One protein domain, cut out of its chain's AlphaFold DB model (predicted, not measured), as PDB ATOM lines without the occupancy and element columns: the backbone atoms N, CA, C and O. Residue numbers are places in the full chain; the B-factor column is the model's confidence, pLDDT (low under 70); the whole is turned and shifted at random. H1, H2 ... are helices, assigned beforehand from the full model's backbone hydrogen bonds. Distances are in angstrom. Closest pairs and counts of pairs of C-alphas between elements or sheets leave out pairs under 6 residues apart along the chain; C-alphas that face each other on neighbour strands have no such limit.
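What this domain is: This is residues 43 to 96 of the 186 residues of an uncharacterized protein of Streptomyces cadmiisoli (UniProt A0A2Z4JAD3). Two helices, H1 and H2, form a helical hairpin opened into a V: they meet near the tight turn of residues 77 to 79 and spread apart toward their other ends. The stretch before H1, residues 43 to 59, holds no named element and loops across the open end of the V, passing from one side of its plane to the other. The printed part has 54 residues with two named helices, H1 then H2, and no named strand; the class is all helix. It is compact, with a radius of gyration of the C-alphas of 11.5 A, and spans 28 by 25 by 22 A.

Where its parts are: H1, the longest helix, is residues 60 to 76 and measures 24.4 A from its first C-alpha at (175.660, 162.428, 170.729) to its last at (185.817, 171.385, 190.994). H2 is residues 80 to 94, 21.2 A from first to last C-alpha, and its C-alpha 94 is at (190.441, 153.881, 169.949).

How they stand to each other: H1 touches H2 with residues 71 to 74 alone, and H2 touches H1 with residues 80 to 83 alone. Their closest C-alphas, those of Ala 74 and His 80, are 4.7 A apart, while their centres are 14.0 A apart. They run opposite ways at a steep tilt of 37 degrees, only just past shallow, and form a helical hairpin. In H1 and H2 every O i to N i+4 pair is within hydrogen-bond range.

The domain as a whole: The two C-alphas farthest apart are those of Asp 76 and His 96, at 32.3 A. The printed part has no cut, and the link from H1 to H2 is tight. The C-alphas of residues 43 to 59 lie 7 to 17 A from the mean of the C-alphas. The mean pLDDT of the printed part is 78.2; residues 43 to 51 and 94 to 96 are under 70.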
ATOM      1  N   GLN A  43     184.765 167.683 162.929       50.28
ATOM      2  CA  GLN A  43     183.884 168.687 162.267       50.28
ATOM      3  C   GLN A  43     182.475 168.983 162.847       50.28
ATOM      4  O   GLN A  43     181.799 169.895 162.376       50.28
ATOM      5  N   HIS A  44     182.026 168.283 163.886       54.38
ATOM      6  CA  HIS A  44     180.654 168.260 164.384       54.38
ATOM      7  C   HIS A  44     180.567 168.137 165.911       54.38
ATOM      8  O   HIS A  44     179.478 167.918 166.438       54.38
ATOM      9  N   GLY A  45     181.676 168.282 166.642       57.22
ATOM     10  CA  GLY A  45     181.620 168.348 168.106       57.22
ATOM     11  C   GLY A  45     181.163 167.051 168.794       57.22
ATOM     12  O   GLY A  45     180.819 167.090 169.969       57.22
ATOM     13  N   CYS A  46     181.110 165.920 168.081       58.06
ATOM     14  CA  CYS A  46     180.594 164.657 168.610       58.06
ATOM     15  C   CYS A  46     181.729 163.647 168.764       58.06
ATOM     16  O   CYS A  46     182.403 163.294 167.794       58.06
ATOM     17  N   LEU A  47     181.940 163.189 169.997       63.34
ATOM     18  CA  LEU A  47     182.775 162.027 170.266       63.34
ATOM     19  C   LEU A  47     182.124 160.802 169.628       63.34
ATOM     20  O   LEU A  47     180.907 160.637 169.707       63.34
ATOM     21  N   ASP A  48     182.929 159.931 169.026       62.97
ATOM     22  CA  ASP A  48     182.440 158.631 168.586       62.97
ATOM     23  C   ASP A  48     181.964 157.866 169.831       62.97
ATOM     24  O   ASP A  48     182.764 157.414 170.654       62.97
ATOM     25  N   SER A  49     180.641 157.787 170.002       60.09
ATOM     26  CA  SER A  49     179.967 157.202 171.168       60.09
ATOM     27  C   SER A  49     180.409 155.749 171.432       60.09
ATOM     28  O   SER A  49     180.318 155.237 172.548       60.09
ATOM     29  N   THR A  50     180.995 155.091 170.426       66.50
ATOM     30  CA  THR A  50     181.573 153.746 170.539       66.50
ATOM     31  C   THR A  50     182.862 153.677 171.367       66.50
ATOM     32  O   THR A  50     183.179 152.608 171.896       66.50
ATOM     33  N   ALA A  51     183.580 154.790 171.552       67.06
ATOM     34  CA  ALA A  51     184.791 154.850 172.376       67.06
ATOM     35  C   ALA A  51     184.502 154.623 173.871       67.06
ATOM     36  O   ALA A  51     185.366 154.156 174.617       67.06
ATOM     37  N   PHE A  52     183.272 154.900 174.301       73.75
ATOM     38  CA  PHE A  52     182.852 154.791 175.688       73.75
ATOM     39  C   PHE A  52     181.573 153.959 175.760       73.75
ATOM     40  O   PHE A  52     180.476 154.451 175.531       73.75
ATOM     41  N   LEU A  53     181.693 152.691 176.160       78.00
ATOM     42  CA  LEU A  53     180.548 151.776 176.312       78.00
ATOM     43  C   LEU A  53     179.437 152.298 177.244       78.00
ATOM     44  O   LEU A  53     178.316 151.805 177.198       78.00
ATOM     45  N   TRP A  54     179.736 153.261 178.117       79.50
ATOM     46  CA  TRP A  54     178.729 153.913 178.955       79.50
ATOM     47  C   TRP A  54     178.048 155.103 178.255       79.50
ATOM     48  O   TRP A  54     176.899 155.402 178.574       79.50
ATOM     49  N   LEU A  55     178.706 155.722 177.264       79.62
ATOM     50  CA  LEU A  55     178.117 156.735 176.381       79.62
ATOM     51  C   LEU A  55     177.350 156.115 175.209       79.62
ATOM     52  O   LEU A  55     176.465 156.773 174.680       79.62
ATOM     53  N   SER A  56     177.593 154.846 174.854       81.19
ATOM     54  CA  SER A  56     176.946 154.190 173.704       81.19
ATOM     55  C   SER A  56     175.416 154.102 173.781       81.19
ATOM     56  O   SER A  56     174.763 153.819 172.780       81.19
ATOM     57  N   ALA A  57     174.831 154.298 174.967       84.81
ATOM     58  CA  ALA A  57     173.381 154.362 175.163       84.81
ATOM     59  C   ALA A  57     172.803 155.786 175.029       84.81
ATOM     60  O   ALA A  57     171.583 155.955 175.040       84.81
ATOM     61  N   LEU A  58     173.662 156.803 174.935       82.00
ATOM     62  CA  LEU A  58     173.300 158.213 174.856       82.00
ATOM     63  C   LEU A  58     173.355 158.695 173.405       82.00
ATOM     64  O   LEU A  58     174.208 158.284 172.621       82.00
ATOM     65  N   THR A  59     172.449 159.608 173.058       88.12
ATOM     66  CA  THR A  59     172.580 160.389 171.816       88.12
ATOM     67  C   THR A  59     173.827 161.269 171.883       88.12
ATOM     68  O   THR A  59     174.209 161.684 172.976       88.12
ATOM     69  N   ASP A  60     174.421 161.631 170.746       80.88
ATOM     70  CA  ASP A  60     175.660 162.428 170.729       80.88
ATOM     71  C   ASP A  60     175.535 163.731 171.541       80.88
ATOM     72  O   ASP A  60     176.411 164.078 172.327       80.88
ATOM     73  N   LYS A  61     174.374 164.400 171.463       82.38
ATOM     74  CA  LYS A  61     174.078 165.601 172.262       82.38
ATOM     75  C   LYS A  61     174.077 165.329 173.774       82.38
ATOM     76  O   LYS A  61     174.513 166.176 174.549       82.38
ATOM     77  N   GLN A  62     173.553 164.180 174.202       85.12
ATOM     78  CA  GLN A  62     173.577 163.773 175.609       85.12
ATOM     79  C   GLN A  62     174.982 163.360 176.040       85.12
ATOM     80  O   GLN A  62     175.384 163.709 177.143       85.12
ATOM     81  N   ALA A  63     175.730 162.672 175.176       85.25
ATOM     82  CA  ALA A  63     177.100 162.269 175.453       85.25
ATOM     83  C   ALA A  63     178.009 163.485 175.684       85.25
ATOM     84  O   ALA A  63     178.711 163.520 176.690       85.25
ATOM     85  N   CYS A  64     177.924 164.517 174.834       82.56
ATOM     86  CA  CYS A  64     178.683 165.757 175.031       82.56
ATOM     87  C   CYS A  64     178.270 166.481 176.322       82.56
ATOM     88  O   CYS A  64     179.129 166.870 177.106       82.56
ATOM     89  N   GLY A  65     176.964 166.582 176.607       86.00
ATOM     90  CA  GLY A  65     176.485 167.197 177.851       86.00
ATOM     91  C   GLY A  65     176.899 166.438 179.120       86.00
ATOM     92  O   GLY A  65     177.171 167.060 180.144       86.00
ATOM     93  N   SER A  66     176.965 165.105 179.070       86.50
ATOM     94  CA  SER A  66     177.482 164.283 180.170       86.50
ATOM     95  C   SER A  66     178.991 164.439 180.344       86.50
ATOM     96  O   SER A  66     179.457 164.508 181.478       86.50
ATOM     97  N   LEU A  67     179.747 164.538 179.247       87.00
ATOM     98  CA  LEU A  67     181.192 164.748 179.298       87.00
ATOM     99  C   LEU A  67     181.542 166.106 179.927       87.00
ATOM    100  O   LEU A  67     182.387 166.154 180.815       87.00
ATOM    101  N   ASP A  68     180.844 167.179 179.540       85.50
ATOM    102  CA  ASP A  68     181.026 168.515 180.126       85.50
ATOM    103  C   ASP A  68     180.789 168.511 181.643       85.50
ATOM    104  O   ASP A  68     181.538 169.129 182.402       85.50
ATOM    105  N   GLN A  69     179.774 167.775 182.112       88.00
ATOM    106  CA  GLN A  69     179.493 167.636 183.543       88.00
ATOM    107  C   GLN A  69     180.606 166.894 184.286       88.00
ATOM    108  O   GLN A  69     180.977 167.309 185.385       88.00
ATOM    109  N   GLU A  70     181.155 165.820 183.711       87.19
ATOM    110  CA  GLU A  70     182.284 165.112 184.323       87.19
ATOM    111  C   GLU A  70     183.560 165.959 184.331       87.19
ATOM    112  O   GLU A  70     184.270 165.974 185.337       87.19
ATOM    113  N   ILE A  71     183.824 166.714 183.259       85.50
ATOM    114  CA  ILE A  71     184.959 167.644 183.186       85.50
ATOM    115  C   ILE A  71     184.829 168.717 184.269       85.50
ATOM    116  O   ILE A  71     185.789 168.959 185.004       85.50
ATOM    117  N   GLN A  72     183.647 169.321 184.416       86.50
ATOM    118  CA  GLN A  72     183.410 170.330 185.447       86.50
ATOM    119  C   GLN A  72     183.548 169.739 186.855       86.50
ATOM    120  O   GLN A  72     184.220 170.324 187.701       86.50
ATOM    121  N   ALA A  73     183.003 168.545 187.105       85.69
ATOM    122  CA  ALA A  73     183.152 167.867 188.391       85.69
ATOM    123  C   ALA A  73     184.622 167.531 188.707       85.69
ATOM    124  O   ALA A  73     185.063 167.673 189.848       85.69
ATOM    125  N   ALA A  74     185.401 167.115 187.704       85.81
ATOM    126  CA  ALA A  74     186.832 166.879 187.854       85.81
ATOM    127  C   ALA A  74     187.597 168.183 188.129       85.81
ATOM    128  O   ALA A  74     188.521 168.182 188.941       85.81
ATOM    129  N   HIS A  75     187.210 169.291 187.494       88.31
ATOM    130  CA  HIS A  75     187.759 170.617 187.767       88.31
ATOM    131  C   HIS A  75     187.475 171.073 189.197       88.31
ATOM    132  O   HIS A  75     188.411 171.413 189.920       88.31
ATOM    133  N   ASP A  76     186.223 170.991 189.641       88.81
ATOM    134  CA  ASP A  76     185.817 171.385 190.994       88.81
ATOM    135  C   ASP A  76     186.494 170.520 192.074       88.81
ATOM    136  O   ASP A  76     186.749 170.984 193.185       88.81
ATOM    137  N   ALA A  77     186.849 169.276 191.737       89.56
ATOM    138  CA  ALA A  77     187.615 168.373 192.594       89.56
ATOM    139  C   ALA A  77     189.147 168.561 192.510       89.56
ATOM    140  O   ALA A  77     189.879 167.827 193.173       89.56
ATOM    141  N   GLY A  78     189.655 169.479 191.679       90.00
ATOM    142  CA  GLY A  78     191.093 169.661 191.446       90.00
ATOM    143  C   GLY A  78     191.768 168.498 190.701       90.00
ATOM    144  O   GLY A  78     192.988 168.379 190.708       90.00
ATOM    145  N   MET A  79     190.990 167.626 190.052       92.19
ATOM    146  CA  MET A  79     191.450 166.433 189.329       92.19
ATOM    147  C   MET A  79     191.375 166.567 187.799       92.19
ATOM    148  O   MET A  79     191.588 165.574 187.101       92.19
ATOM    149  N   HIS A  80     191.080 167.754 187.255       85.38
ATOM    150  CA  HIS A  80     190.892 167.943 185.807       85.38
ATOM    151  C   HIS A  80     192.077 167.412 184.984       85.38
ATOM    152  O   HIS A  80     191.869 166.713 184.000       85.38
ATOM    153  N   THR A  81     193.319 167.649 185.418       82.06
ATOM    154  CA  THR A  81     194.514 167.187 184.699       82.06
ATOM    155  C   THR A  81     194.593 165.660 184.651       82.06
ATOM    156  O   THR A  81     194.846 165.085 183.596       82.06
ATOM    157  N   ALA A  82     194.323 164.981 185.771       78.81
ATOM    158  CA  ALA A  82     194.326 163.519 185.832       78.81
ATOM    159  C   ALA A  82     193.205 162.911 184.975       78.81
ATOM    160  O   ALA A  82     193.413 161.896 184.309       78.81
ATOM    161  N   PHE A  83     192.035 163.553 184.963       84.12
ATOM    162  CA  PHE A  83     190.900 163.158 184.135       84.12
ATOM    163  C   PHE A  83     191.202 163.312 182.637       84.12
ATOM    164  O   PHE A  83     191.012 162.365 181.875       84.12
ATOM    165  N   LEU A  84     191.754 164.454 182.216       85.25
ATOM    166  CA  LEU A  84     192.131 164.697 180.819       85.25
ATOM    167  C   LEU A  84     193.227 163.733 180.339       85.25
ATOM    168  O   LEU A  84     193.126 163.202 179.237       85.25
ATOM    169  N   LEU A  85     194.224 163.424 181.176       82.12
ATOM    170  CA  LEU A  85     195.244 162.416 180.854       82.12
ATOM    171  C   LEU A  85     194.641 161.013 180.689       82.12
ATOM    172  O   LEU A  85     195.042 160.259 179.801       82.12
ATOM    173  N   ALA A  86     193.666 160.647 181.526       77.69
ATOM    174  CA  ALA A  86     192.966 159.372 181.397       77.69
ATOM    175  C   ALA A  86     192.132 159.305 180.107       77.69
ATOM    176  O   ALA A  86     192.129 158.264 179.441       77.69
ATOM    177  N   LEU A  87     191.473 160.408 179.733       82.88
ATOM    178  CA  LEU A  87     190.757 160.526 178.464       82.88
ATOM    179  C   LEU A  87     191.699 160.402 177.266       82.88
ATOM    180  O   LEU A  87     191.390 159.647 176.348       82.88
ATOM    181  N   ASP A  88     192.855 161.066 177.283       82.88
ATOM    182  CA  ASP A  88     193.823 161.002 176.183       82.88
ATOM    183  C   ASP A  88     194.349 159.572 175.968       82.88
ATOM    184  O   ASP A  88     194.326 159.051 174.853       82.88
ATOM    185  N   VAL A  89     194.692 158.857 177.048       75.75
ATOM    186  CA  VAL A  89     195.086 157.434 176.977       75.75
ATOM    187  C   VAL A  89     193.968 156.564 176.398       75.75
ATOM    188  O   VAL A  89     194.236 155.610 175.660       75.75
ATOM    189  N   LEU A  90     192.715 156.855 176.738       73.62
ATOM    190  CA  LEU A  90     191.568 156.098 176.248       73.62
ATOM    191  C   LEU A  90     191.296 156.392 174.765       73.62
ATOM    192  O   LEU A  90     191.100 155.453 173.994       73.62
ATOM    193  N   MET A  91     191.400 157.651 174.340       79.31
ATOM    194  CA  MET A  91     191.276 158.067 172.939       79.31
ATOM    195  C   MET A  91     192.437 157.562 172.070       79.31
ATOM    196  O   MET A  91     192.243 157.170 170.918       79.31
ATOM    197  N   ALA A  92     193.652 157.481 172.615       75.50
ATOM    198  CA  ALA A  92     194.792 156.884 171.923       75.50
ATOM    199  C   ALA A  92     194.563 155.392 171.610       75.50
ATOM    200  O   ALA A  92     195.016 154.895 170.579       75.50
ATOM    201  N   ARG A  93     193.816 154.671 172.461       70.81
ATOM    202  CA  ARG A  93     193.477 153.254 172.238       70.81
ATOM    203  C   ARG A  93     192.434 153.050 171.143       70.81
ATOM    204  O   ARG A  93     192.466 152.012 170.490       70.81
ATOM    205  N   THR A  94     191.523 153.999 170.942       68.56
ATOM    206  CA  THR A  94     190.441 153.881 169.949       68.56
ATOM    207  C   THR A  94     190.873 154.314 168.549       68.56
ATOM    208  O   THR A  94     190.347 153.804 167.565       68.56
ATOM    209  N   ARG A  95     191.888 155.182 168.438       65.25
ATOM    210  CA  ARG A  95     192.462 155.630 167.153       65.25
ATOM    211  C   ARG A  95     193.208 154.550 166.370       65.25
ATOM    212  O   ARG A  95     193.427 154.718 165.172       65.25
ATOM    213  N   HIS A  96     193.584 153.448 167.011       55.78
ATOM    214  CA  HIS A  96     194.171 152.307 166.323       55.78
ATOM    215  C   HIS A  96     193.101 151.238 166.092       55.78
ATOM    216  O   HIS A  96     192.822 150.457 167.007       55.78
TER     217      HIS A  96